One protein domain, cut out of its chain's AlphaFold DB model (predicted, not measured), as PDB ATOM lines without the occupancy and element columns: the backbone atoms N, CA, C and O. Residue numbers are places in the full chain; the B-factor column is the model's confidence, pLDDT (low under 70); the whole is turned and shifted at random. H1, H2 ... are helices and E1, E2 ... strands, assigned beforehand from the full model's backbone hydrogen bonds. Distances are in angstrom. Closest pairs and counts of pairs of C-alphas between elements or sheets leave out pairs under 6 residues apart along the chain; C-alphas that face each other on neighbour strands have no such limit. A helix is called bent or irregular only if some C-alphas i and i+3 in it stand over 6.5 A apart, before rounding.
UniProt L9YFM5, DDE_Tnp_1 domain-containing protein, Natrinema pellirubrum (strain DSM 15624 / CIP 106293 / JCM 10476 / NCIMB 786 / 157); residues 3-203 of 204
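Overview. This is residues 3 to 203 of the 204 residues of the protein "DDE_Tnp_1 domain-containing protein" of Natrinema pellirubrum (strain DSM 15624 / CIP 106293 / JCM 10476 / NCIMB 786 / 157) (UniProt L9YFM5). A bent helix, H6, runs as a spine through the domain: H3 and H4 pack on its first arm, H6a, while the long H7 lies across the end of its second arm, H6b, with H8 folded back on H7. Two small two-stranded sheets lie between this spine and a side-by-side pair of helices, H1 and H2. The printed part has 201 residues, with eight named helices and four named strands in the order E1 E2 H1 E3 H2 E4 H3 H4 H5 H6 H7 H8; sheet E1 - E2 is antiparallel, sheet E3 - E4 parallel, and the class is mostly helix. It is only just compact, close to loose, with a radius of gyration of the C-alphas of 19.3 A and spans of 55 by 39 by 32 A.

Arrangement. Start at the hairpin of E1, residues 3 to 6, and E2, residues 11 to 16, where N 4 and O 14 are 2.8 A apart, within hydrogen-bond range. H1, residues 24 to 36, comes closest to E2 at the C-alphas of Thr 14 and Phe 35, 5.7 A. H1 touches H2, residues 56 to 66, at a shallow tilt of 7 degrees, the same way; their closest C-alphas are Glu 29 and Asn 58, 6.9 A. E3, residues 47 to 49, H2 and E4, residues 70 to 72, form a strand-helix-strand unit, two parallel neighbour strands with a helix between, with a right-handed crossover; look at N 71 and O 47, 2.8 A, within hydrogen-bond range. H6, residues 129 to 155, was assigned as one helix by its hydrogen bonds but is bent, C-alphas 138 and 141 being 7.3 A apart; arms H6a, 129 to 138, and H6b, 141 to 155, stand at a steep tilt of 63 degrees. The closest C-alphas of E4 and H6a are Leu 71 and Glu 136, 5.3 A; those of E1 and H6b are Val 5 and Val 146, 6.2 A. H3, residues 80 to 99, touches H6a with residues 85 to 93 alone, at a steep tilt of 38 degrees; the closest C-alphas are Ile 89 and Ile 134, 6.8 A. H4, residues 103 to 109, touches H6a about perpendicular at 77 degrees, with C-alphas Pro 103 and Ile 134 closest, 5.9 A. H5, residues 112 to 117, is near H3 but apart from H4 and H6a. H7, residues 167 to 190, touches H6b at a steep tilt of 65 degrees, opposite ways, with C-alphas Leu 153 and Ser 177 closest, 6.2 A. H8, residues 194 to 198, touches H7; the closest C-alphas are Thr 188 and Pro 194, 5.2 A. Every O i to N i+4 pair is within hydrogen-bond range in H2, H5, H6a and H7, against 6 of 9 in H1, 14 of 16 in H3, 2 of 3 in H4, 9 of 11 in H6b and 0 of 1 in H8, where 2 of 2 O i to N i+3 pairs are.

Along the chain. Find C-alpha 3 at (59.475, -6.538, 84.573), where E1 begins; E2 is 14.9 A long. H1, 19.0 A, is only just irregular, with C-alphas 26 and 29 6.9 A apart. H3, 28.0 A, has a kink of 53 degrees near residue 93 and is irregular, with C-alphas 95 and 98 8.4 A apart. From C-alpha 141 at (42.414, -4.107, 90.052), H6b runs 21.5 A. H7, 34.8 A, ends at C-alpha 190, (46.221, -22.243, 70.066).

Size, cuts and confidence. The two C-alphas farthest apart, Glu 117 and Gln 191, are 57.1 A from each other. The printed part has no cut; the links H5 to H6 and H6 to H7 are long, 11 residues each. Mean pLDDT of the printed part is 82.3; it is under 70 at residue 20, residues 74 to 80, residue 82, residues 112 to 129 and residues 200 to 203.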
ATOM      1  N   ILE A   3      60.273  -5.893  85.612       92.38
ATOM      2  CA  ILE A   3      59.475  -6.538  84.573       92.38
ATOM      3  C   ILE A   3      58.327  -5.625  84.156       92.38
ATOM      4  O   ILE A   3      57.653  -5.052  85.010       92.38
ATOM      5  N   VAL A   4      58.105  -5.520  82.851       94.06
ATOM      6  CA  VAL A   4      56.903  -4.931  82.258       94.06
ATOM      7  C   VAL A   4      55.954  -6.069  81.926       94.06
ATOM      8  O   VAL A   4      56.356  -7.101  81.371       94.06
ATOM      9  N   VAL A   5      54.692  -5.887  82.286       93.19
ATOM     10  CA  VAL A   5      53.638  -6.880  82.110       93.19
ATOM     11  C   VAL A   5      52.500  -6.253  81.324       93.19
ATOM     12  O   VAL A   5      51.962  -5.230  81.736       93.19
ATOM     13  N   ASP A   6      52.085  -6.920  80.250       91.25
ATOM     14  CA  ASP A   6      50.760  -6.703  79.684       91.25
ATOM     15  C   ASP A   6      49.746  -7.320  80.652       91.25
ATOM     16  O   ASP A   6      49.682  -8.542  80.833       91.25
ATOM     17  N   VAL A   7      48.984  -6.461  81.326       88.19
ATOM     18  CA  VAL A   7      48.008  -6.874  82.335       88.19
ATOM     19  C   VAL A   7      46.816  -7.602  81.714       88.19
ATOM     20  O   VAL A   7      46.285  -8.522  82.342       88.19
ATOM     21  N   ALA A   8      46.399  -7.221  80.506       84.75
ATOM     22  CA  ALA A   8      45.249  -7.813  79.836       84.75
ATOM     23  C   ALA A   8      45.571  -9.234  79.358       84.75
ATOM     24  O   ALA A   8      44.792 -10.165  79.583       84.75
ATOM     25  N   ALA A   9      46.751  -9.419  78.763       86.25
ATOM     26  CA  ALA A   9      47.248 -10.738  78.382       86.25
ATOM     27  C   ALA A   9      47.796 -11.542  79.576       86.25
ATOM     28  O   ALA A   9      47.983 -12.756  79.472       86.25
ATOM     29  N   GLU A  10      48.054 -10.878  80.705       89.25
ATOM     30  CA  GLU A  10      48.786 -11.407  81.852       89.25
ATOM     31  C   GLU A  10      50.122 -12.036  81.411       89.25
ATOM     32  O   GLU A  10      50.418 -13.194  81.727       89.25
ATOM     33  N   LEU A  11      50.927 -11.292  80.649       91.00
ATOM     34  CA  LEU A  11      52.187 -11.775  80.078       91.00
ATOM     35  C   LEU A  11      53.357 -10.836  80.370       91.00
ATOM     36  O   LEU A  11      53.196  -9.619  80.283       91.00
ATOM     37  N   PRO A  12      54.550 -11.378  80.675       93.38
ATOM     38  CA  PRO A  12      55.754 -10.567  80.698       93.38
ATOM     39  C   PRO A  12      56.132 -10.173  79.266       93.38
ATOM     40  O   PRO A  12      56.253 -11.044  78.403       93.38
ATOM     41  N   VAL A  13      56.324  -8.877  79.020       93.00
ATOM     42  CA  VAL A  13      56.676  -8.345  77.687       93.00
ATOM     43  C   VAL A  13      58.129  -7.881  77.611       93.00
ATOM     44  O   VAL A  13      58.783  -8.081  76.588       93.00
ATOM     45  N   THR A  14      58.660  -7.371  78.726       93.94
ATOM     46  CA  THR A  14      60.054  -6.928  78.865       93.94
ATOM     47  C   THR A  14      60.535  -7.206  80.283       93.94
ATOM     48  O   THR A  14      59.765  -7.097  81.235       93.94
ATOM     49  N   LEU A  15      61.805  -7.570  80.450       92.62
ATOM     50  CA  LEU A  15      62.425  -7.749  81.760       92.62
ATOM     51  C   LEU A  15      63.868  -7.258  81.737       92.62
ATOM     52  O   LEU A  15      64.543  -7.365  80.715       92.62
ATOM     53  N   THR A  16      64.340  -6.784  82.882       89.12
ATOM     54  CA  THR A  16      65.756  -6.511  83.125       89.12
ATOM     55  C   THR A  16      66.182  -7.054  84.485       89.12
ATOM     56  O   THR A  16      65.378  -7.221  85.417       89.12
ATOM     57  N   MET A  17      67.466  -7.367  84.601       85.88
ATOM     58  CA  MET A  17      68.082  -7.861  85.820       85.88
ATOM     59  C   MET A  17      69.139  -6.877  86.281       85.88
ATOM     60  O   MET A  17      69.974  -6.429  85.514       85.88
ATOM     61  N   GLU A  18      69.051  -6.525  87.555       80.12
ATOM     62  CA  GLU A  18      69.900  -5.534  88.194       80.12
ATOM     63  C   GLU A  18      70.270  -6.071  89.572       80.12
ATOM     64  O   GLU A  18      69.482  -6.795  90.206       80.12
ATOM     65  N   VAL A  19      71.453  -5.689  90.042       75.19
ATOM     66  CA  VAL A  19      71.887  -5.943  91.415       75.19
ATOM     67  C   VAL A  19      70.991  -5.183  92.397       75.19
ATOM     68  O   VAL A  19      70.580  -4.051  92.144       75.19
ATOM     69  N   GLY A  20      70.707  -5.784  93.554       69.69
ATOM     70  CA  GLY A  20      69.794  -5.209  94.557       69.69
ATOM     71  C   GLY A  20      70.267  -3.900  95.211       69.69
ATOM     72  O   GLY A  20      69.568  -3.369  96.065       69.69
ATOM     73  N   SER A  21      71.449  -3.392  94.850       73.06
ATOM     74  CA  SER A  21      71.986  -2.108  95.311       73.06
ATOM     75  C   SER A  21      71.547  -0.915  94.456       73.06
ATOM     76  O   SER A  21      71.798   0.226  94.844       73.06
ATOM     77  N   ARG A  22      70.944  -1.147  93.284       74.38
ATOM     78  CA  ARG A  22      70.469  -0.074  92.404       74.38
ATOM     79  C   ARG A  22      69.129   0.460  92.902       74.38
ATOM     80  O   ARG A  22      68.257  -0.312  93.276       74.38
ATOM     81  N   ASN A  23      68.965   1.780  92.875       78.50
ATOM     82  CA  ASN A  23      67.685   2.419  93.166       78.50
ATOM     83  C   ASN A  23      66.650   2.019  92.101       78.50
ATOM     84  O   ASN A  23      66.878   2.288  90.919       78.50
ATOM     85  N   ASP A  24      65.531   1.427  92.529       80.25
ATOM     86  CA  ASP A  24      64.402   1.020  91.680       80.25
ATOM     87  C   ASP A  24      64.002   2.119  90.688       80.25
ATOM     88  O   ASP A  24      63.845   1.867  89.496       80.25
ATOM     89  N   CYS A  25      63.937   3.368  91.158       82.69
ATOM     90  CA  CYS A  25      63.557   4.518  90.348       82.69
ATOM     91  C   CYS A  25      64.442   4.690  89.103       82.69
ATOM     92  O   CYS A  25      63.930   5.025  88.042       82.69
ATOM     93  N   ALA A  26      65.745   4.414  89.217       85.88
ATOM     94  CA  ALA A  26      66.726   4.572  88.139       85.88
ATOM     95  C   ALA A  26      66.783   3.373  87.173       85.88
ATOM     96  O   ALA A  26      67.589   3.359  86.241       85.88
ATOM     97  N   ALA A  27      65.999   2.325  87.431       88.38
ATOM     98  CA  ALA A  27      65.844   1.190  86.527       88.38
ATOM     99  C   ALA A  27      64.583   1.302  85.652       88.38
ATOM    100  O   ALA A  27      64.382   0.458  84.781       88.38
ATOM    101  N   PHE A  28      63.755   2.330  85.872       91.75
ATOM    102  CA  PHE A  28      62.502   2.533  85.154       91.75
ATOM    103  C   PHE A  28      62.723   2.893  83.680       91.75
ATOM    104  O   PHE A  28      62.307   2.134  82.810       91.75
ATOM    105  N   GLU A  29      63.419   3.998  83.398       93.69
ATOM    106  CA  GLU A  29      63.620   4.478  82.021       93.69
ATOM    107  C   GLU A  29      64.266   3.414  81.118       93.69
ATOM    108  O   GLU A  29      63.672   3.097  80.088       93.69
ATOM    109  N   PRO A  30      65.375   2.737  81.506       92.94
ATOM    110  CA  PRO A  30      65.979   1.715  80.648       92.94
ATOM    111  C   PRO A  30      65.034   0.543  80.352       92.94
ATOM    112  O   PRO A  30      65.080  -0.046  79.272       92.94
ATOM    113  N   LEU A  31      64.177   0.186  81.313       93.56
ATOM    114  CA  LEU A  31      63.201  -0.885  81.146       93.56
ATOM    115  C   LEU A  31      62.107  -0.496  80.142       93.56
ATOM    116  O   LEU A  31      61.715  -1.322  79.316       93.56
ATOM    117  N   ILE A  32      61.617   0.742  80.221       94.44
ATOM    118  CA  ILE A  32      60.577   1.254  79.329       94.44
ATOM    119  C   ILE A  32      61.124   1.505  77.926       94.44
ATOM    120  O   ILE A  32      60.462   1.138  76.963       94.44
ATOM    121  N   GLU A  33      62.342   2.028  77.783       93.75
ATOM    122  CA  GLU A  33      62.981   2.154  76.469       93.75
ATOM    123  C   GLU A  33      63.100   0.807  75.760       93.75
ATOM    124  O   GLU A  33      62.884   0.713  74.555       93.75
ATOM    125  N   GLU A  34      63.460  -0.251  76.490       92.69
ATOM    126  CA  GLU A  34      63.587  -1.577  75.892       92.69
ATOM    127  C   GLU A  34      62.231  -2.176  75.505       92.69
ATOM    128  O   GLU A  34      62.141  -2.950  74.551       92.69
ATOM    129  N   PHE A  35      61.175  -1.820  76.232       93.94
ATOM    130  CA  PHE A  35      59.806  -2.147  75.859       93.94
ATOM    131  C   PHE A  35      59.374  -1.382  74.598       93.94
ATOM    132  O   PHE A  35      58.978  -2.013  73.622       93.94
ATOM    133  N   ASP A  36      59.547  -0.065  74.570       93.31
ATOM    134  CA  ASP A  36      59.156   0.802  73.453       93.31
ATOM    135  C   ASP A  36      59.900   0.472  72.145       93.31
ATOM    136  O   ASP A  36      59.324   0.471  71.064       93.31
ATOM    137  N   LYS A  37      61.172   0.055  72.219       92.62
ATOM    138  CA  LYS A  37      61.937  -0.398  71.038       92.62
ATOM    139  C   LYS A  37      61.352  -1.636  70.349       92.62
ATOM    140  O   LYS A  37      61.709  -1.915  69.205       92.62
ATOM    141  N   ARG A  38      60.562  -2.444  71.060       89.94
ATOM    142  CA  ARG A  38      60.144  -3.789  70.621       89.94
ATOM    143  C   ARG A  38      58.657  -3.899  70.321       89.94
ATOM    144  O   ARG A  38      58.266  -4.839  69.630       89.94
ATOM    145  N   TYR A  39      57.848  -2.997  70.862       88.56
ATOM    146  CA  TYR A  39      56.396  -3.059  70.789       88.56
ATOM    147  C   TYR A  39      55.833  -1.728  70.312       88.56
ATOM    148  O   TYR A  39      56.404  -0.680  70.574       88.56
ATOM    149  N   ASP A  40      54.700  -1.801  69.624       87.88
ATOM    150  CA  ASP A  40      53.884  -0.632  69.319       87.88
ATOM    151  C   ASP A  40      53.178  -0.165  70.603       87.88
ATOM    152  O   ASP A  40      52.523  -0.964  71.284       87.88
ATOM    153  N   THR A  41      53.376   1.104  70.958       86.31
ATOM    154  CA  THR A  41      52.955   1.712  72.226       86.31
ATOM    155  C   THR A  41      51.798   2.703  72.061       86.31
ATOM    156  O   THR A  41      51.273   3.179  73.066       86.31
ATOM    157  N   ASP A  42      51.292   2.897  70.835       82.38
ATOM    158  CA  ASP A  42      50.289   3.914  70.475       82.38
ATOM    159  C   ASP A  42      48.928   3.769  71.195       82.38
ATOM    160  O   ASP A  42      48.102   4.678  71.181       82.38
ATOM    161  N   ASN A  43      48.651   2.613  71.810       83.56
ATOM    162  CA  ASN A  43      47.360   2.304  72.445       83.56
ATOM    163  C   ASN A  43      47.460   2.038  73.958       83.56
ATOM    164  O   ASN A  43      46.574   1.401  74.542       83.56
ATOM    165  N   ILE A  44      48.540   2.471  74.610       87.62
ATOM    166  CA  ILE A  44      48.698   2.289  76.055       87.62
ATOM    167  C   ILE A  44      47.846   3.320  76.797       87.62
ATOM    168  O   ILE A  44      48.027   4.521  76.669       87.62
ATOM    169  N   GLN A  45      46.919   2.841  77.627       85.94
ATOM    170  CA  GLN A  45      46.015   3.725  78.370       85.94
ATOM    171  C   GLN A  45      46.660   4.325  79.626       85.94
ATOM    172  O   GLN A  45      46.347   5.449  80.012       85.94
ATOM    173  N   ALA A  46      47.514   3.555  80.304       87.69
ATOM    174  CA  ALA A  46      48.244   3.973  81.495       87.69
ATOM    175  C   ALA A  46      49.364   2.976  81.814       87.69
ATOM    176  O   ALA A  46      49.204   1.765  81.625       87.69
ATOM    177  N   ALA A  47      50.453   3.467  82.400       90.81
ATOM    178  CA  ALA A  47      51.484   2.639  83.011       90.81
ATOM    179  C   ALA A  47      51.237   2.530  84.521       90.81
ATOM    180  O   ALA A  47      51.083   3.533  85.210       90.81
ATOM    181  N   LEU A  48      51.217   1.311  85.062       90.44
ATOM    182  CA  LEU A  48      51.074   1.060  86.500       90.44
ATOM    183  C   LEU A  48      52.414   0.619  87.078       90.44
ATOM    184  O   LEU A  48      53.017  -0.330  86.572       90.44
ATOM    185  N   ALA A  49      52.856   1.249  88.164       89.94
ATOM    186  CA  ALA A  49      54.136   0.915  88.780       89.94
ATOM    187  C   ALA A  49      54.090   0.911  90.311       89.94
ATOM    188  O   ALA A  49      53.237   1.524  90.958       89.94
ATOM    189  N   ASP A  50      55.030   0.190  90.916       86.94
ATOM    190  CA  ASP A  50      55.220   0.218  92.362       86.94
ATOM    191  C   ASP A  50      55.728   1.576  92.860       86.94
ATOM    192  O   ASP A  50      56.351   2.348  92.135       86.94
ATOM    193  N   ALA A  51      55.520   1.825  94.153       82.88
ATOM    194  CA  ALA A  51      55.924   3.049  94.850       82.88
ATOM    195  C   ALA A  51      57.428   3.368  94.742       82.88
ATOM    196  O   ALA A  51      57.829   4.510  94.961       82.88
ATOM    197  N   GLY A  52      58.267   2.363  94.463       84.62
ATOM    198  CA  GLY A  52      59.709   2.534  94.260       84.62
ATOM    199  C   GLY A  52      60.063   3.271  92.965       84.62
ATOM    200  O   GLY A  52      61.130   3.873  92.886       84.62
ATOM    201  N   PHE A  53      59.157   3.281  91.985       88.75
ATOM    202  CA  PHE A  53      59.325   3.979  90.710       88.75
ATOM    203  C   PHE A  53      58.746   5.398  90.713       88.75
ATOM    204  O   PHE A  53      58.783   6.074  89.688       88.75
ATOM    205  N   ASP A  54      58.200   5.853  91.844       85.75
ATOM    206  CA  ASP A  54      57.543   7.151  91.943       85.75
ATOM    207  C   ASP A  54      58.552   8.309  91.932       85.75
ATOM    208  O   ASP A  54      59.235   8.580  92.925       85.75
ATOM    209  N   SER A  55      58.632   9.004  90.800       85.06
ATOM    210  CA  SER A  55      59.369  10.256  90.649       85.06
ATOM    211  C   SER A  55      58.731  11.136  89.578       85.06
ATOM    212  O   SER A  55      58.071  10.637  88.669       85.06
ATOM    213  N   GLN A  56      58.937  12.451  89.683       82.75
ATOM    214  CA  GLN A  56      58.495  13.392  88.655       82.75
ATOM    215  C   GLN A  56      59.146  13.080  87.299       82.75
ATOM    216  O   GLN A  56      58.433  12.983  86.307       82.75
ATOM    217  N   GLY A  57      60.455  12.798  87.282       87.94
ATOM    218  CA  GLY A  57      61.176  12.433  86.058       87.94
ATOM    219  C   GLY A  57      60.592  11.202  85.361       87.94
ATOM    220  O   GLY A  57      60.324  11.252  84.169       87.94
ATOM    221  N   ASN A  58      60.264  10.134  86.100       91.00
ATOM    222  CA  ASN A  58      59.641   8.951  85.494       91.00
ATOM    223  C   ASN A  58      58.244   9.242  84.926       91.00
ATOM    224  O   ASN A  58      57.836   8.601  83.960       91.00
ATOM    225  N   ARG A  59      57.492  10.180  85.516       88.25
ATOM    226  CA  ARG A  59      56.167  10.571  85.006       88.25
ATOM    227  C   ARG A  59      56.293  11.352  83.705       88.25
ATOM    228  O   ARG A  59      55.630  10.990  82.741       88.25
ATOM    229  N   GLU A  60      57.161  12.360  83.682       90.44
ATOM    230  CA  GLU A  60      57.467  13.154  82.485       90.44
ATOM    231  C   GLU A  60      57.977  12.247  81.361       90.44
ATOM    232  O   GLU A  60      57.426  12.259  80.264       90.44
ATOM    233  N   PHE A  61      58.924  11.361  81.675       93.94
ATOM    234  CA  PHE A  61      59.447  10.371  80.741       93.94
ATOM    235  C   PHE A  61      58.357   9.435  80.203       93.94
ATOM    236  O   PHE A  61      58.315   9.165  79.008       93.94
ATOM    237  N   THR A  62      57.455   8.931  81.055       92.94
ATOM    238  CA  THR A  62      56.366   8.044  80.599       92.94
ATOM    239  C   THR A  62      55.414   8.781  79.663       92.94
ATOM    240  O   THR A  62      55.029   8.224  78.638       92.94
ATOM    241  N   GLN A  63      55.068  10.029  79.987       90.62
ATOM    242  CA  GLN A  63      54.201  10.845  79.143       90.62
ATOM    243  C   GLN A  63      54.861  11.160  77.797       90.62
ATOM    244  O   GLN A  63      54.206  11.058  76.767       90.62
ATOM    245  N   GLU A  64      56.149  11.509  77.782       92.12
ATOM    246  CA  GLU A  64      56.888  11.788  76.546       92.12
ATOM    247  C   GLU A  64      57.068  10.528  75.690       92.12
ATOM    248  O   GLU A  64      56.947  10.576  74.468       92.12
ATOM    249  N   LYS A  65      57.373   9.396  76.331       93.00
ATOM    250  CA  LYS A  65      57.807   8.181  75.640       93.00
ATOM    251  C   LYS A  65      56.667   7.256  75.234       93.00
ATOM    252  O   LYS A  65      56.774   6.618  74.197       93.00
ATOM    253  N   LEU A  66      55.628   7.147  76.061       91.88
ATOM    254  CA  LEU A  66      54.516   6.205  75.880       91.88
ATOM    255  C   LEU A  66      53.160   6.899  75.679       91.88
ATOM    256  O   LEU A  66      52.146   6.209  75.664       91.88
ATOM    257  N   ASP A  67      53.131   8.234  75.627       91.00
ATOM    258  CA  ASP A  67      51.914   9.054  75.518       91.00
ATOM    259  C   ASP A  67      50.807   8.675  76.523       91.00
ATOM    260  O   ASP A  67      49.610   8.717  76.240       91.00
ATOM    261  N   CYS A  68      51.199   8.265  77.735       89.25
ATOM    262  CA  CYS A  68      50.255   7.818  78.756       89.25
ATOM    263  C   CYS A  68      50.693   8.202  80.180       89.25
ATOM    264  O   CYS A  68      51.884   8.391  80.452       89.25
ATOM    265  N   PRO A  69      49.748   8.286  81.137       87.44
ATOM    266  CA  PRO A  69      50.074   8.615  82.517       87.44
ATOM    267  C   PRO A  69      50.752   7.447  83.250       87.44
ATOM    268  O   PRO A  69      50.324   6.291  83.158       87.44
ATOM    269  N   LEU A  70      51.748   7.773  84.079       88.25
ATOM    270  CA  LEU A  70      52.332   6.853  85.057       88.25
ATOM    271  C   LEU A  70      51.572   6.913  86.390       88.25
ATOM    272  O   LEU A  70      51.667   7.884  87.141       88.25
ATOM    273  N   LEU A  71      50.872   5.830  86.714       87.75
ATOM    274  CA  LEU A  71      50.119   5.635  87.948       87.75
ATOM    275  C   LEU A  71      50.934   4.784  88.929       87.75
ATOM    276  O   LEU A  71      50.945   3.550  88.872       87.75
ATOM    277  N   THR A  72      51.639   5.451  89.839       85.19
ATOM    278  CA  THR A  72      52.448   4.787  90.863       85.19
ATOM    279  C   THR A  72      51.655   4.519  92.135       85.19
ATOM    280  O   THR A  72      50.802   5.298  92.564       85.19
ATOM    281  N   ALA A  73      51.972   3.403  92.793       78.00
ATOM    282  CA  ALA A  73      51.476   3.146  94.133       78.00
ATOM    283  C   ALA A  73      51.912   4.271  95.079       78.00
ATOM    284  O   ALA A  73      53.089   4.624  95.140       78.00
ATOM    285  N   ILE A  74      50.987   4.757  95.902       69.94
ATOM    286  CA  ILE A  74      51.297   5.774  96.905       69.94
ATOM    287  C   ILE A  74      52.404   5.282  97.844       69.94
ATOM    288  O   ILE A  74      52.241   4.262  98.524       69.94
ATOM    289  N   ASN A  75      53.499   6.045  97.933       66.56
ATOM    290  CA  ASN A  75      54.534   5.853  98.944       66.56
ATOM    291  C   ASN A  75      54.217   6.678 100.209       66.56
ATOM    292  O   ASN A  75      54.624   7.837 100.313       66.56
ATOM    293  N   PRO A  76      53.536   6.107 101.221       58.31
ATOM    294  CA  PRO A  76      53.100   6.844 102.412       58.31
ATOM    295  C   PRO A  76      54.264   7.262 103.323       58.31
ATOM    296  O   PRO A  76      54.050   7.936 104.324       58.31
ATOM    297  N   ARG A  77      55.494   6.794 103.057       54.38
ATOM    298  CA  ARG A  77      56.618   6.935 103.996       54.38
ATOM    299  C   ARG A  77      57.109   8.374 104.133       54.38
ATOM    300  O   ARG A  77      57.850   8.655 105.064       54.38
ATOM    301  N   ARG A  78      56.731   9.260 103.208       55.31
ATOM    302  CA  ARG A  78      57.260  10.624 103.144       55.31
ATOM    303  C   ARG A  78      56.452  11.647 103.946       55.31
ATOM    304  O   ARG A  78      57.021  12.679 104.278       55.31
ATOM    305  N   SER A  79      55.192  11.379 104.315       67.00
ATOM    306  CA  SER A  79      54.440  12.285 105.197       67.00
ATOM    307  C   SER A  79      53.195  11.642 105.837       67.00
ATOM    308  O   SER A  79      52.525  10.796 105.240       67.00
ATOM    309  N   ALA A  80      52.875  12.056 107.068       68.38
ATOM    310  CA  ALA A  80      51.648  11.647 107.758       68.38
ATOM    311  C   ALA A  80      50.358  12.107 107.036       68.38
ATOM    312  O   ALA A  80      49.451  11.282 106.923       68.38
ATOM    313  N   PRO A  81      50.292  13.329 106.462       70.00
ATOM    314  CA  PRO A  81      49.172  13.763 105.620       70.00
ATOM    315  C   PRO A  81      48.874  12.834 104.438       70.00
ATOM    316  O   PRO A  81      47.748  12.378 104.266       70.00
ATOM    317  N   LEU A  82      49.892  12.457 103.655       69.44
ATOM    318  CA  LEU A  82      49.690  11.601 102.477       69.44
ATOM    319  C   LEU A  82      49.226  10.195 102.872       69.44
ATOM    320  O   LEU A  82      48.500   9.534 102.128       69.44
ATOM    321  N   LYS A  83      49.629   9.729 104.059       75.56
ATOM    322  CA  LYS A  83      49.138   8.472 104.619       75.56
ATOM    323  C   LYS A  83      47.650   8.557 104.975       75.56
ATOM    324  O   LYS A  83      46.933   7.616 104.643       75.56
ATOM    325  N   ALA A  84      47.207   9.649 105.603       78.12
ATOM    326  CA  ALA A  84      45.802   9.867 105.946       78.12
ATOM    327  C   ALA A  84      44.923   9.900 104.687       78.12
ATOM    328  O   ALA A  84      44.029   9.068 104.555       78.12
ATOM    329  N   ILE A  85      45.287  10.726 103.700       76.25
ATOM    330  CA  ILE A  85      44.589  10.822 102.406       76.25
ATOM    331  C   ILE A  85      44.483   9.457 101.724       76.25
ATOM    332  O   ILE A  85      43.426   9.060 101.239       76.25
ATOM    333  N   ARG A  86      45.584   8.699 101.680       79.44
ATOM    334  CA  ARG A  86      45.577   7.358 101.089       79.44
ATOM    335  C   ARG A  86      44.582   6.440 101.794       79.44
ATOM    336  O   ARG A  86      43.905   5.657 101.129       79.44
ATOM    337  N   ASP A  87      44.571   6.461 103.122       84.31
ATOM    338  CA  ASP A  87      43.712   5.590 103.917       84.31
ATOM    339  C   ASP A  87      42.231   5.990 103.752       84.31
ATOM    340  O   ASP A  87      41.382   5.109 103.628       84.31
ATOM    341  N   GLU A  88      41.935   7.282 103.594       84.69
ATOM    342  CA  GLU A  88      40.601   7.795 103.256       84.69
ATOM    343  C   GLU A  88      40.147   7.392 101.854       84.69
ATOM    344  O   GLU A  88      39.081   6.801 101.710       84.69
ATOM    345  N   ILE A  89      40.974   7.604 100.823       85.81
ATOM    346  CA  ILE A  89      40.691   7.132  99.456       85.81
ATOM    347  C   ILE A  89      40.464   5.616  99.468       85.81
ATOM    348  O   ILE A  89      39.582   5.086  98.794       85.81
ATOM    349  N   LYS A  90      41.249   4.877 100.255       87.19
ATOM    350  CA  LYS A  90      41.089   3.430 100.371       87.19
ATOM    351  C   LYS A  90      39.727   3.053 100.953       87.19
ATOM    352  O   LYS A  90      39.141   2.096 100.442       87.19
ATOM    353  N   GLU A  91      39.271   3.750 101.989       89.56
ATOM    354  CA  GLU A  91      37.977   3.503 102.630       89.56
ATOM    355  C   GLU A  91      36.810   3.963 101.744       89.56
ATOM    356  O   GLU A  91      35.834   3.230 101.600       89.56
ATOM    357  N   LEU A  92      36.955   5.089 101.040       89.31
ATOM    358  CA  LEU A  92      36.001   5.567 100.039       89.31
ATOM    359  C   LEU A  92      35.738   4.499  98.972       89.31
ATOM    360  O   LEU A  92      34.602   4.083  98.778       89.31
ATOM    361  N   PHE A  93      36.793   3.984  98.334       89.12
ATOM    362  CA  PHE A  93      36.666   2.937  97.311       89.12
ATOM    363  C   PHE A  93      36.160   1.602  97.866       89.12
ATOM    364  O   PHE A  93      35.675   0.768  97.110       89.12
ATOM    365  N   LYS A  94      36.291   1.360  99.172       88.69
ATOM    366  CA  LYS A  94      35.737   0.163  99.811       88.69
ATOM    367  C   LYS A  94      34.225   0.279 100.012       88.69
ATOM    368  O   LYS A  94      33.544  -0.735  99.919       88.69
ATOM    369  N   ASN A  95      33.726   1.484 100.276       89.44
ATOM    370  CA  ASN A  95      32.311   1.725 100.547       89.44
ATOM    371  C   ASN A  95      31.513   2.082  99.282       89.44
ATOM    372  O   ASN A  95      30.342   1.739  99.202       89.44
ATOM    373  N   HIS A  96      32.152   2.738  98.307       88.75
ATOM    374  CA  HIS A  96      31.496   3.331  97.134       88.75
ATOM    375  C   HIS A  96      32.204   3.021  95.807       88.75
ATOM    376  O   HIS A  96      31.936   3.676  94.810       88.75
ATOM    377  N   GLY A  97      33.137   2.064  95.770       82.31
ATOM    378  CA  GLY A  97      33.963   1.811  94.581       82.31
ATOM    379  C   GLY A  97      33.168   1.512  93.306       82.31
ATOM    380  O   GLY A  97      33.588   1.935  92.237       82.31
ATOM    381  N   ASP A  98      32.018   0.848  93.435       85.31
ATOM    382  CA  ASP A  98      31.135   0.507  92.309       85.31
ATOM    383  C   ASP A  98      30.328   1.715  91.779       85.31
ATOM    384  O   ASP A  98      29.683   1.611  90.743       85.31
ATOM    385  N   GLU A  99      30.355   2.850  92.486       86.25
ATOM    386  CA  GLU A  99      29.654   4.100  92.144       86.25
ATOM    387  C   GLU A  99      30.616   5.212  91.680       86.25
ATOM    388  O   GLU A  99      30.199   6.357  91.495       86.25
ATOM    389  N   ILE A 100      31.915   4.910  91.565       86.44
ATOM    390  CA  ILE A 100      32.963   5.865  91.186       86.44
ATOM    391  C   ILE A 100      33.411   5.552  89.759       86.44
ATOM    392  O   ILE A 100      34.260   4.685  89.539       86.44
ATOM    393  N   ASP A 101      32.874   6.303  88.801       83.88
ATOM    394  CA  ASP A 101      33.195   6.151  87.378       83.88
ATOM    395  C   ASP A 101      34.317   7.099  86.927       83.88
ATOM    396  O   ASP A 101      35.019   6.838  85.946       83.88
ATOM    397  N   SER A 102      34.538   8.188  87.663       84.38
ATOM    398  CA  SER A 102      35.565   9.184  87.380       84.38
ATOM    399  C   SER A 102      36.313   9.635  88.641       84.38
ATOM    400  O   SER A 102      35.802   9.535  89.759       84.38
ATOM    401  N   PRO A 103      37.523  10.209  88.494       82.19
ATOM    402  CA  PRO A 103      38.205  10.817  89.627       82.19
ATOM    403  C   PRO A 103      37.415  11.954  90.293       82.19
ATOM    404  O   PRO A 103      37.575  12.180  91.491       82.19
ATOM    405  N   TYR A 104      36.555  12.647  89.542       81.25
ATOM    406  CA  TYR A 104      35.714  13.726  90.063       81.25
ATOM    407  C   TYR A 104      34.638  13.197  91.016       81.25
ATOM    408  O   TYR A 104      34.473  13.759  92.096       81.25
ATOM    409  N   ASP A 105      34.016  12.056  90.702       84.69
ATOM    410  CA  ASP A 105      33.039  11.399  91.588       84.69
ATOM    411  C   ASP A 105      33.642  11.065  92.958       84.69
ATOM    412  O   ASP A 105      32.974  11.151  93.994       84.69
ATOM    413  N   ALA A 106      34.920  10.683  92.969       84.31
ATOM    414  CA  ALA A 106      35.655  10.424  94.197       84.31
ATOM    415  C   ALA A 106      35.993  11.719  94.950       84.31
ATOM    416  O   ALA A 106      35.840  11.759  96.168       84.31
ATOM    417  N   LEU A 107      36.419  12.778  94.250       81.56
ATOM    418  CA  LEU A 107      36.720  14.079  94.861       81.56
ATOM    419  C   LEU A 107      35.492  14.708  95.535       81.56
ATOM    420  O   LEU A 107      35.625  15.267  96.621       81.56
ATOM    421  N   GLU A 108      34.304  14.580  94.941       81.06
ATOM    422  CA  GLU A 108      33.049  15.078  95.526       81.06
ATOM    423  C   GLU A 108      32.688  14.383  96.846       81.06
ATOM    424  O   GLU A 108      32.067  14.981  97.723       81.06
ATOM    425  N   ARG A 109      33.097  13.121  97.001       81.75
ATOM    426  CA  ARG A 109      32.807  12.296  98.181       81.75
ATOM    427  C   ARG A 109      33.881  12.389  99.268       81.75
ATOM    428  O   ARG A 109      33.666  11.878 100.367       81.75
ATOM    429  N   LEU A 110      35.028  13.013  98.988       79.19
ATOM    430  CA  LEU A 110      36.084  13.226  99.979       79.19
ATOM    431  C   LEU A 110      35.759  14.422 100.899       79.19
ATOM    432  O   LEU A 110      35.139  15.393 100.454       79.19
ATOM    433  N   PRO A 111      36.188  14.394 102.178       70.62
ATOM    434  CA  PRO A 111      35.984  15.508 103.101       70.62
ATOM    435  C   PRO A 111      36.626  16.806 102.580       70.62
ATOM    436  O   PRO A 111      37.842  16.891 102.413       70.62
ATOM    437  N   GLN A 112      35.811  17.840 102.349       64.06
ATOM    438  CA  GLN A 112      36.258  19.093 101.720       64.06
ATOM    439  C   GLN A 112      37.231  19.904 102.594       64.06
ATOM    440  O   GLN A 112      38.144  20.528 102.059       64.06
ATOM    441  N   GLU A 113      37.095  19.843 103.927       60.62
ATOM    442  CA  GLU A 113      37.988  20.525 104.888       60.62
ATOM    443  C   GLU A 113      39.460  20.133 104.687       60.62
ATOM    444  O   GLU A 113      40.363  20.967 104.791       60.62
ATOM    445  N   GLN A 114      39.692  18.878 104.304       56.12
ATOM    446  CA  GLN A 114      41.018  18.338 104.064       56.12
ATOM    447  C   GLN A 114      41.610  18.786 102.718       56.12
ATOM    448  O   GLN A 114      42.790  19.118 102.650       56.12
ATOM    449  N   LEU A 115      40.805  18.889 101.653       59.06
ATOM    450  CA  LEU A 115      41.273  19.354 100.335       59.06
ATOM    451  C   LEU A 115      41.867  20.774 100.401       59.06
ATOM    452  O   LEU A 115      42.863  21.061  99.734       59.06
ATOM    453  N   SER A 116      41.297  21.633 101.250       55.12
ATOM    454  CA  SER A 116      41.793  22.985 101.534       55.12
ATOM    455  C   SER A 116      43.063  23.028 102.397       55.12
ATOM    456  O   SER A 116      43.902  23.903 102.188       55.12
ATOM    457  N   GLU A 117      43.242  22.096 103.339       52.50
ATOM    458  CA  GLU A 117      44.425  22.037 104.219       52.50
ATOM    459  C   GLU A 117      45.682  21.543 103.475       52.50
ATOM    460  O   GLU A 117      46.811  21.859 103.853       52.50
ATOM    461  N   TYR A 118      45.502  20.823 102.363       57.28
ATOM    462  CA  TYR A 118      46.591  20.237 101.575       57.28
ATOM    463  C   TYR A 118      47.142  21.129 100.447       57.28
ATOM    464  O   TYR A 118      47.953  20.654  99.652       57.28
ATOM    465  N   GLY A 119      46.765  22.415 100.390       47.78
ATOM    466  CA  GLY A 119      47.402  23.400  99.502       47.78
ATOM    467  C   GLY A 119      47.174  23.148  98.010       47.78
ATOM    468  O   GLY A 119      48.090  23.299  97.205       47.78
ATOM    469  N   ILE A 120      45.960  22.743  97.635       51.44
ATOM    470  CA  ILE A 120      45.571  22.594  96.231       51.44
ATOM    471  C   ILE A 120      45.313  23.992  95.658       51.44
ATOM    472  O   ILE A 120      44.214  24.533  95.789       51.44
ATOM    473  N   GLU A 121      46.324  24.605  95.038       42.34
ATOM    474  CA  GLU A 121      46.083  25.774  94.191       42.34
ATOM    475  C   GLU A 121      45.246  25.341  92.982       42.34
ATOM    476  O   GLU A 121      45.591  24.431  92.222       42.34
ATOM    477  N   VAL A 122      44.084  25.980  92.857       39.66
ATOM    478  CA  VAL A 122      43.066  25.725  91.839       39.66
ATOM    479  C   VAL A 122      43.612  26.189  90.484       39.66
ATOM    480  O   VAL A 122      43.400  27.324  90.071       39.66
ATOM    481  N   GLY A 123      44.379  25.321  89.823       39.88
ATOM    482  CA  GLY A 123      44.996  25.603  88.523       39.88
ATOM    483  C   GLY A 123      45.409  24.368  87.710       39.88
ATOM    484  O   GLY A 123      45.357  24.424  86.488       39.88
ATOM    485  N   SER A 124      45.730  23.235  88.348       44.47
ATOM    486  CA  SER A 124      46.034  21.963  87.661       44.47
ATOM    487  C   SER A 124      45.470  20.754  88.425       44.47
ATOM    488  O   SER A 124      46.185  19.911  88.960       44.47
ATOM    489  N   VAL A 125      44.138  20.657  88.505       48.78
ATOM    490  CA  VAL A 125      43.422  19.592  89.245       48.78
ATOM    491  C   VAL A 125      43.889  18.179  88.845       48.78
ATOM    492  O   VAL A 125      43.970  17.296  89.700       48.78
ATOM    493  N   GLU A 126      44.289  17.983  87.584       47.84
ATOM    494  CA  GLU A 126      44.753  16.705  87.022       47.84
ATOM    495  C   GLU A 126      46.151  16.261  87.504       47.84
ATOM    496  O   GLU A 126      46.471  15.068  87.477       47.84
ATOM    497  N   GLU A 127      46.971  17.188  88.002       51.00
ATOM    498  CA  GLU A 127      48.329  16.917  88.500       51.00
ATOM    499  C   GLU A 127      48.400  16.834  90.026       51.00
ATOM    500  O   GLU A 127      49.442  16.494  90.598       51.00
ATOM    501  N   THR A 128      47.288  17.099  90.714       67.12
ATOM    502  CA  THR A 128      47.261  17.000  92.170       67.12
ATOM    503  C   THR A 128      47.509  15.561  92.612       67.12
ATOM    504  O   THR A 128      46.999  14.589  92.048       67.12
ATOM    505  N   TYR A 129      48.287  15.416  93.683       67.81
ATOM    506  CA  TYR A 129      48.607  14.121  94.277       67.81
ATOM    507  C   TYR A 129      47.358  13.264  94.553       67.81
ATOM    508  O   TYR A 129      47.379  12.048  94.372       67.81
ATOM    509  N   ILE A 130      46.262  13.906  94.964       74.94
ATOM    510  CA  ILE A 130      44.981  13.262  95.268       74.94
ATOM    511  C   ILE A 130      44.352  12.678  94.003       74.94
ATOM    512  O   ILE A 130      43.920  11.528  94.006       74.94
ATOM    513  N   PHE A 131      44.352  13.429  92.904       77.44
ATOM    514  CA  PHE A 131      43.810  12.962  91.634       77.44
ATOM    515  C   PHE A 131      44.567  11.733  91.113       77.44
ATOM    516  O   PHE A 131      43.959  10.748  90.694       77.44
ATOM    517  N   GLN A 132      45.896  11.742  91.231       74.38
ATOM    518  CA  GLN A 132      46.742  10.601  90.872       74.38
ATOM    519  C   GLN A 132      46.513   9.394  91.791       74.38
ATOM    520  O   GLN A 132      46.415   8.261  91.325       74.38
ATOM    521  N   ALA A 133      46.355   9.631  93.095       78.69
ATOM    522  CA  ALA A 133      46.014   8.604  94.073       78.69
ATOM    523  C   ALA A 133      44.664   7.931  93.769       78.69
ATOM    524  O   ALA A 133      44.544   6.706  93.846       78.69
ATOM    525  N   ILE A 134      43.660   8.722  93.387       83.88
ATOM    526  CA  ILE A 134      42.351   8.228  92.956       83.88
ATOM    527  C   ILE A 134      42.494   7.423  91.658       83.88
ATOM    528  O   ILE A 134      42.017   6.289  91.598       83.88
ATOM    529  N   LYS A 135      43.215   7.943  90.653       82.62
ATOM    530  CA  LYS A 135      43.482   7.226  89.394       82.62
ATOM    531  C   LYS A 135      44.192   5.888  89.623       82.62
ATOM    532  O   LYS A 135      43.756   4.887  89.054       82.62
ATOM    533  N   GLU A 136      45.223   5.823  90.473       85.00
ATOM    534  CA  GLU A 136      45.856   4.543  90.850       85.00
ATOM    535  C   GLU A 136      44.833   3.592  91.454       85.00
ATOM    536  O   GLU A 136      44.804   2.412  91.102       85.00
ATOM    537  N   ARG A 137      43.967   4.097  92.341       85.81
ATOM    538  CA  ARG A 137      42.996   3.272  93.050       85.81
ATOM    539  C   ARG A 137      41.941   2.683  92.117       85.81
ATOM    540  O   ARG A 137      41.655   1.493  92.254       85.81
ATOM    541  N   MET A 138      41.443   3.462  91.156       85.06
ATOM    542  CA  MET A 138      40.534   2.992  90.101       85.06
ATOM    543  C   MET A 138      41.167   1.847  89.300       85.06
ATOM    544  O   MET A 138      40.559   0.796  89.094       85.06
ATOM    545  N   HIS A 139      42.440   1.993  88.933       82.69
ATOM    546  CA  HIS A 139      43.171   1.017  88.121       82.69
ATOM    547  C   HIS A 139      43.844  -0.083  88.954       82.69
ATOM    548  O   HIS A 139      44.480  -0.987  88.417       82.69
ATOM    549  N   ARG A 140      43.683  -0.082  90.281       80.25
ATOM    550  CA  ARG A 140      44.373  -1.017  91.180       80.25
ATOM    551  C   ARG A 140      44.028  -2.478  90.921       80.25
ATOM    552  O   ARG A 140      44.860  -3.351  91.155       80.25
ATOM    553  N   HIS A 141      42.826  -2.757  90.428       79.56
ATOM    554  CA  HIS A 141      42.414  -4.107  90.052       79.56
ATOM    555  C   HIS A 141      43.304  -4.701  88.938       79.56
ATOM    556  O   HIS A 141      43.536  -5.911  88.916       79.56
ATOM    557  N   LEU A 142      43.889  -3.856  88.078       81.69
ATOM    558  CA  LEU A 142      44.838  -4.251  87.032       81.69
ATOM    559  C   LEU A 142      46.166  -4.757  87.620       81.69
ATOM    560  O   LEU A 142      46.785  -5.674  87.079       81.69
ATOM    561  N   ARG A 143      46.565  -4.283  88.808       82.50
ATOM    562  CA  ARG A 143      47.770  -4.785  89.497       82.50
ATOM    563  C   ARG A 143      47.698  -6.272  89.820       82.50
ATOM    564  O   ARG A 143      48.728  -6.945  89.847       82.50
ATOM    565  N   ALA A 144      46.493  -6.813  89.993       84.50
ATOM    566  CA  ALA A 144      46.313  -8.240  90.217       84.50
ATOM    567  C   ALA A 144      46.839  -9.080  89.033       84.50
ATOM    568  O   ALA A 144      47.265 -10.214  89.237       84.50
ATOM    569  N   GLY A 145      46.853  -8.547  87.804       86.31
ATOM    570  CA  GLY A 145      47.467  -9.220  86.653       86.31
ATOM    571  C   GLY A 145      48.980  -9.383  86.805       86.31
ATOM    572  O   GLY A 145      49.507 -10.471  86.570       86.31
ATOM    573  N   VAL A 146      49.664  -8.349  87.301       89.38
ATOM    574  CA  VAL A 146      51.103  -8.395  87.614       89.38
ATOM    575  C   VAL A 146      51.383  -9.437  88.698       89.38
ATOM    576  O   VAL A 146      52.243 -10.303  88.525       89.38
ATOM    577  N   GLU A 147      50.608  -9.430  89.785       89.25
ATOM    578  CA  GLU A 147      50.730 -10.422  90.859       89.25
ATOM    579  C   GLU A 147      50.500 -11.853  90.350       89.25
ATOM    580  O   GLU A 147      51.224 -12.774  90.734       89.25
ATOM    581  N   ARG A 148      49.549 -12.051  89.426       89.75
ATOM    582  CA  ARG A 148      49.319 -13.346  88.768       89.75
ATOM    583  C   ARG A 148      50.486 -13.770  87.878       89.75
ATOM    584  O   ARG A 148      50.796 -14.963  87.836       89.75
ATOM    585  N   VAL A 149      51.148 -12.852  87.170       92.06
ATOM    586  CA  VAL A 149      52.389 -13.154  86.426       92.06
ATOM    587  C   VAL A 149      53.494 -13.590  87.384       92.06
ATOM    588  O   VAL A 149      54.048 -14.675  87.212       92.06
ATOM    589  N   PHE A 150      53.767 -12.813  88.434       91.88
ATOM    590  CA  PHE A 150      54.779 -13.169  89.434       91.88
ATOM    591  C   PHE A 150      54.474 -14.492  90.135       91.88
ATOM    592  O   PHE A 150      55.376 -15.302  90.344       91.88
ATOM    593  N   SER A 151      53.211 -14.740  90.479       91.44
ATOM    594  CA  SER A 151      52.781 -16.002  91.079       91.44
ATOM    595  C   SER A 151      53.083 -17.187  90.164       91.44
ATOM    596  O   SER A 151      53.606 -18.200  90.627       91.44
ATOM    597  N   ARG A 152      52.842 -17.059  88.854       91.25
ATOM    598  CA  ARG A 152      53.161 -18.111  87.879       91.25
ATOM    599  C   ARG A 152      54.661 -18.271  87.662       91.25
ATOM    600  O   ARG A 152      55.129 -19.401  87.650       91.25
ATOM    601  N   LEU A 153      55.432 -17.187  87.588       91.81
ATOM    602  CA  LEU A 153      56.897 -17.277  87.563       91.81
ATOM    603  C   LEU A 153      57.422 -18.068  88.776       91.81
ATOM    604  O   LEU A 153      58.266 -18.944  88.650       91.81
ATOM    605  N   LYS A 154      56.886 -17.827  89.972       91.38
ATOM    606  CA  LYS A 154      57.307 -18.569  91.171       91.38
ATOM    607  C   LYS A 154      56.825 -20.022  91.141       91.38
ATOM    608  O   LYS A 154      57.623 -20.947  91.194       91.38
ATOM    609  N   SER A 155      55.519 -20.232  91.013       89.06
ATOM    610  CA  SER A 155      54.893 -21.550  91.188       89.06
ATOM    611  C   SER A 155      55.084 -22.511  90.015       89.06
ATOM    612  O   SER A 155      55.233 -23.708  90.246       89.06
ATOM    613  N   PHE A 156      55.070 -22.018  88.774       85.81
ATOM    614  CA  PHE A 156      55.161 -22.859  87.580       85.81
ATOM    615  C   PHE A 156      56.607 -23.090  87.149       85.81
ATOM    616  O   PHE A 156      56.977 -24.223  86.861       85.81
ATOM    617  N   THR A 157      57.434 -22.042  87.124       86.38
ATOM    618  CA  THR A 157      58.823 -22.163  86.648       86.38
ATOM    619  C   THR A 157      59.837 -22.303  87.782       86.38
ATOM    620  O   THR A 157      61.011 -22.551  87.521       86.38
ATOM    621  N   GLY A 158      59.409 -22.173  89.044       88.12
ATOM    622  CA  GLY A 158      60.283 -22.313  90.208       88.12
ATOM    623  C   GLY A 158      61.218 -21.122  90.418       88.12
ATOM    624  O   GLY A 158      62.299 -21.296  90.981       88.12
ATOM    625  N   LEU A 159      60.842 -19.919  89.960       90.00
ATOM    626  CA  LEU A 159      61.702 -18.730  90.033       90.00
ATOM    627  C   LEU A 159      62.106 -18.348  91.472       90.00
ATOM    628  O   LEU A 159      63.147 -17.736  91.679       90.00
ATOM    629  N   ASP A 160      61.322 -18.725  92.481       89.38
ATOM    630  CA  ASP A 160      61.633 -18.526  93.904       89.38
ATOM    631  C   ASP A 160      62.544 -19.614  94.503       89.38
ATOM    632  O   ASP A 160      62.929 -19.529  95.669       89.38
ATOM    633  N   ARG A 161      62.902 -20.643  93.724       87.94
ATOM    634  CA  ARG A 161      63.684 -21.813  94.166       87.94
ATOM    635  C   ARG A 161      64.967 -22.013  93.363       87.94
ATOM    636  O   ARG A 161      65.498 -23.127  93.313       87.94
ATOM    637  N   VAL A 162      65.488 -20.952  92.748       85.69
ATOM    638  CA  VAL A 162      66.729 -20.999  91.966       85.69
ATOM    639  C   VAL A 162      67.893 -21.439  92.858       85.69
ATOM    640  O   VAL A 162      68.262 -20.763  93.812       85.69
ATOM    641  N   ARG A 163      68.491 -22.594  92.539       86.94
ATOM    642  CA  ARG A 163      69.671 -23.145  93.242       86.94
ATOM    643  C   ARG A 163      71.000 -22.781  92.577       86.94
ATOM    644  O   ARG A 163      72.062 -23.197  93.043       86.94
ATOM    645  N   ALA A 164      70.946 -22.057  91.461       85.69
ATOM    646  CA  ALA A 164      72.129 -21.622  90.740       85.69
ATOM    647  C   ALA A 164      72.958 -20.656  91.600       85.69
ATOM    648  O   ALA A 164      72.418 -19.754  92.229       85.69
ATOM    649  N   ARG A 165      74.280 -20.864  91.626       83.00
ATOM    650  CA  ARG A 165      75.219 -20.050  92.422       83.00
ATOM    651  C   ARG A 165      75.959 -18.986  91.614       83.00
ATOM    652  O   ARG A 165      76.569 -18.104  92.201       83.00
ATOM    653  N   LYS A 166      75.961 -19.108  90.284       87.44
ATOM    654  CA  LYS A 166      76.594 -18.152  89.367       87.44
ATOM    655  C   LYS A 166      75.536 -17.206  88.822       87.44
ATOM    656  O   LYS A 166      74.488 -17.684  88.397       87.44
ATOM    657  N   GLU A 167      75.849 -15.918  88.784       86.06
ATOM    658  CA  GLU A 167      74.964 -14.851  88.305       86.06
ATOM    659  C   GLU A 167      74.377 -15.158  86.921       86.06
ATOM    660  O   GLU A 167      73.166 -15.315  86.808       86.06
ATOM    661  N   ASN A 168      75.216 -15.446  85.922       88.50
ATOM    662  CA  ASN A 168      74.765 -15.787  84.564       88.50
ATOM    663  C   ASN A 168      73.779 -16.973  84.523       88.50
ATOM    664  O   ASN A 168      72.893 -17.042  83.670       88.50
ATOM    665  N   ASN A 169      73.917 -17.934  85.443       89.81
ATOM    666  CA  ASN A 169      73.005 -19.077  85.510       89.81
ATOM    667  C   ASN A 169      71.659 -18.681  86.132       89.81
ATOM    668  O   ASN A 169      70.625 -19.217  85.736       89.81
ATOM    669  N   VAL A 170      71.668 -17.763  87.104       88.25
ATOM    670  CA  VAL A 170      70.444 -17.172  87.661       88.25
ATOM    671  C   VAL A 170      69.728 -16.369  86.577       88.25
ATOM    672  O   VAL A 170      68.531 -16.561  86.386       88.25
ATOM    673  N   GLU A 171      70.460 -15.556  85.812       89.94
ATOM    674  CA  GLU A 171      69.913 -14.798  84.682       89.94
ATOM    675  C   GLU A 171      69.264 -15.699  83.639       89.94
ATOM    676  O   GLU A 171      68.100 -15.518  83.280       89.94
ATOM    677  N   THR A 172      69.982 -16.744  83.230       90.75
ATOM    678  CA  THR A 172      69.462 -17.739  82.290       90.75
ATOM    679  C   THR A 172      68.165 -18.364  82.812       90.75
ATOM    680  O   THR A 172      67.199 -18.494  82.063       90.75
ATOM    681  N   HIS A 173      68.091 -18.707  84.102       91.44
ATOM    682  CA  HIS A 173      66.878 -19.278  84.696       91.44
ATOM    683  C   HIS A 173      65.695 -18.298  84.686       91.44
ATOM    684  O   HIS A 173      64.556 -18.699  84.430       91.44
ATOM    685  N   VAL A 174      65.946 -17.018  84.966       91.44
ATOM    686  CA  VAL A 174      64.924 -15.961  84.937       91.44
ATOM    687  C   VAL A 174      64.380 -15.786  83.519       91.44
ATOM    688  O   VAL A 174      63.164 -15.803  83.324       91.44
ATOM    689  N   VAL A 175      65.259 -15.698  82.519       92.50
ATOM    690  CA  VAL A 175      64.860 -15.561  81.110       92.50
ATOM    691  C   VAL A 175      64.076 -16.790  80.645       92.50
ATOM    692  O   VAL A 175      62.985 -16.646  80.094       92.50
ATOM    693  N   LEU A 176      64.566 -18.002  80.927       93.38
ATOM    694  CA  LEU A 176      63.856 -19.241  80.589       93.38
ATOM    695  C   LEU A 176      62.480 -19.323  81.261       93.38
ATOM    696  O   LEU A 176      61.530 -19.803  80.649       93.38
ATOM    697  N   SER A 177      62.350 -18.810  82.486       93.00
ATOM    698  CA  SER A 177      61.068 -18.733  83.193       93.00
ATOM    699  C   SER A 177      60.064 -17.832  82.466       93.00
ATOM    700  O   SER A 177      58.913 -18.221  82.261       93.00
ATOM    701  N   ALA A 178      60.494 -16.646  82.031       92.88
ATOM    702  CA  ALA A 178      59.640 -15.742  81.266       92.88
ATOM    703  C   ALA A 178      59.237 -16.352  79.911       92.88
ATOM    704  O   ALA A 178      58.052 -16.371  79.572       92.88
ATOM    705  N   VAL A 179      60.196 -16.936  79.182       93.56
ATOM    706  CA  VAL A 179      59.949 -17.615  77.897       93.56
ATOM    707  C   VAL A 179      58.966 -18.776  78.062       93.56
ATOM    708  O   VAL A 179      58.034 -18.907  77.268       93.56
ATOM    709  N   ALA A 180      59.113 -19.588  79.113       92.88
ATOM    710  CA  ALA A 180      58.207 -20.697  79.394       92.88
ATOM    711  C   ALA A 180      56.761 -20.223  79.614       92.88
ATOM    712  O   ALA A 180      55.829 -20.856  79.111       92.88
ATOM    713  N   LEU A 181      56.547 -19.098  80.308       92.06
ATOM    714  CA  LEU A 181      55.205 -18.533  80.490       92.06
ATOM    715  C   LEU A 181      54.582 -18.049  79.182       92.06
ATOM    716  O   LEU A 181      53.403 -18.323  78.933       92.06
ATOM    717  N   VAL A 182      55.355 -17.368  78.337       92.25
ATOM    718  CA  VAL A 182      54.878 -16.904  77.027       92.25
ATOM    719  C   VAL A 182      54.540 -18.097  76.130       92.25
ATOM    720  O   VAL A 182      53.444 -18.157  75.570       92.25
ATOM    721  N   ALA A 183      55.421 -19.100  76.055       92.31
ATOM    722  CA  ALA A 183      55.209 -20.313  75.264       92.31
ATOM    723  C   ALA A 183      53.973 -21.102  75.723       92.31
ATOM    724  O   ALA A 183      53.157 -21.543  74.906       92.31
ATOM    725  N   THR A 184      53.792 -21.229  77.038       89.00
ATOM    726  CA  THR A 184      52.613 -21.868  77.631       89.00
ATOM    727  C   THR A 184      51.345 -21.111  77.248       89.00
ATOM    728  O   THR A 184      50.374 -21.707  76.782       89.00
ATOM    729  N   SER A 185      51.360 -19.785  77.366       88.88
ATOM    730  CA  SER A 185      50.187 -18.966  77.066       88.88
ATOM    731  C   SER A 185      49.819 -19.013  75.584       88.88
ATOM    732  O   SER A 185      48.651 -19.205  75.243       88.88
ATOM    733  N   LEU A 186      50.805 -18.976  74.686       90.25
ATOM    734  CA  LEU A 186      50.579 -19.189  73.256       90.25
ATOM    735  C   LEU A 186      49.965 -20.567  72.971       90.25
ATOM    736  O   LEU A 186      49.035 -20.681  72.170       90.25
ATOM    737  N   THR A 187      50.448 -21.608  73.650       90.19
ATOM    738  CA  THR A 187      49.937 -22.978  73.501       90.19
ATOM    739  C   THR A 187      48.473 -23.074  73.924       90.19
ATOM    740  O   THR A 187      47.650 -23.591  73.170       90.19
ATOM    741  N   THR A 188      48.104 -22.501  75.074       88.25
ATOM    742  CA  THR A 188      46.705 -22.485  75.543       88.25
ATOM    743  C   THR A 188      45.770 -21.760  74.580       88.25
ATOM    744  O   THR A 188      44.664 -22.236  74.317       88.25
ATOM    745  N   LYS A 189      46.222 -20.634  74.006       89.12
ATOM    746  CA  LYS A 189      45.467 -19.868  73.013       89.12
ATOM    747  C   LYS A 189      45.249 -20.695  71.747       89.12
ATOM    748  O   LYS A 189      44.123 -20.786  71.273       89.12
ATOM    749  N   ARG A 190      46.298 -21.357  71.244       90.62
ATOM    750  CA  ARG A 190      46.221 -22.243  70.066       90.62
ATOM    751  C   ARG A 190      45.309 -23.453  70.282       90.62
ATOM    752  O   ARG A 190      44.688 -23.909  69.333       90.62
ATOM    753  N   GLN A 191      45.192 -23.945  71.514       89.38
ATOM    754  CA  GLN A 191      44.279 -25.034  71.878       89.38
ATOM    755  C   GLN A 191      42.833 -24.571  72.146       89.38
ATOM    756  O   GLN A 191      41.999 -25.387  72.536       89.38
ATOM    757  N   GLY A 192      42.522 -23.277  71.995       88.06
ATOM    758  CA  GLY A 192      41.194 -22.729  72.290       88.06
ATOM    759  C   GLY A 192      40.841 -22.732  73.782       88.06
ATOM    760  O   GLY A 192      39.667 -22.692  74.142       88.06
ATOM    761  N   ARG A 193      41.844 -22.796  74.669       85.94
ATOM    762  CA  ARG A 193      41.676 -22.883  76.131       85.94
ATOM    763  C   ARG A 193      42.402 -21.746  76.869       85.94
ATOM    764  O   ARG A 193      43.190 -22.025  77.774       85.94
ATOM    765  N   PRO A 194      42.147 -20.462  76.549       78.69
ATOM    766  CA  PRO A 194      42.895 -19.330  77.113       78.69
ATOM    767  C   PRO A 194      42.784 -19.214  78.645       78.69
ATOM    768  O   PRO A 194      43.692 -18.708  79.292       78.69
ATOM    769  N   GLY A 195      41.727 -19.753  79.266       77.25
ATOM    770  CA  GLY A 195      41.598 -19.779  80.730       77.25
ATOM    771  C   GLY A 195      42.694 -20.584  81.449       77.25
ATOM    772  O   GLY A 195      42.963 -20.339  82.625       77.25
ATOM    773  N   LEU A 196      43.372 -21.505  80.751       80.69
ATOM    774  CA  LEU A 196      44.459 -22.310  81.318       80.69
ATOM    775  C   LEU A 196      45.764 -21.524  81.514       80.69
ATOM    776  O   LEU A 196      46.631 -21.985  82.252       80.69
ATOM    777  N   VAL A 197      45.879 -20.309  80.962       79.56
ATOM    778  CA  VAL A 197      46.997 -19.376  81.222       79.56
ATOM    779  C   VAL A 197      47.189 -19.119  82.723       79.56
ATOM    780  O   VAL A 197      48.314 -18.921  83.188       79.56
ATOM    781  N   ARG A 198      46.094 -19.163  83.492       78.38
ATOM    782  CA  ARG A 198      46.066 -18.966  84.951       78.38
ATOM    783  C   ARG A 198      46.367 -20.236  85.747       78.38
ATOM    784  O   ARG A 198      46.545 -20.174  86.960       78.38
ATOM    785  N   SER A 199      46.425 -21.395  85.097       76.31
ATOM    786  CA  SER A 199      46.797 -22.668  85.725       76.31
ATOM    787  C   SER A 199      47.685 -23.502  84.793       76.31
ATOM    788  O   SER A 199      47.265 -24.576  84.359       76.31
ATOM    789  N   PRO A 200      48.918 -23.032  84.505       64.31
ATOM    790  CA  PRO A 200      49.856 -23.697  83.597       64.31
ATOM    791  C   PRO A 200      50.103 -25.178  83.902       64.31
ATOM    792  O   PRO A 200      50.276 -25.981  82.995       64.31
ATOM    793  N   SER A 201      50.061 -25.556  85.182       64.19
ATOM    794  CA  SER A 201      50.240 -26.935  85.644       64.19
ATOM    795  C   SER A 201      49.194 -27.921  85.120       64.19
ATOM    796  O   SER A 201      49.407 -29.117  85.226       64.19
ATOM    797  N   ARG A 202      48.069 -27.446  84.568       66.06
ATOM    798  CA  ARG A 202      47.017 -28.290  83.976       66.06
ATOM    799  C   ARG A 202      47.244 -28.607  82.492       66.06
ATOM    800  O   ARG A 202      46.384 -29.232  81.877       66.06
ATOM    801  N   LEU A 203      48.329 -28.106  81.896       58.12
ATOM    802  CA  LEU A 203      48.691 -28.345  80.491       58.12
ATOM    803  C   LEU A 203      49.656 -29.517  80.298       58.12
ATOM    804  O   LEU A 203      49.837 -29.951  79.163       58.12
TER     805      LEU A 203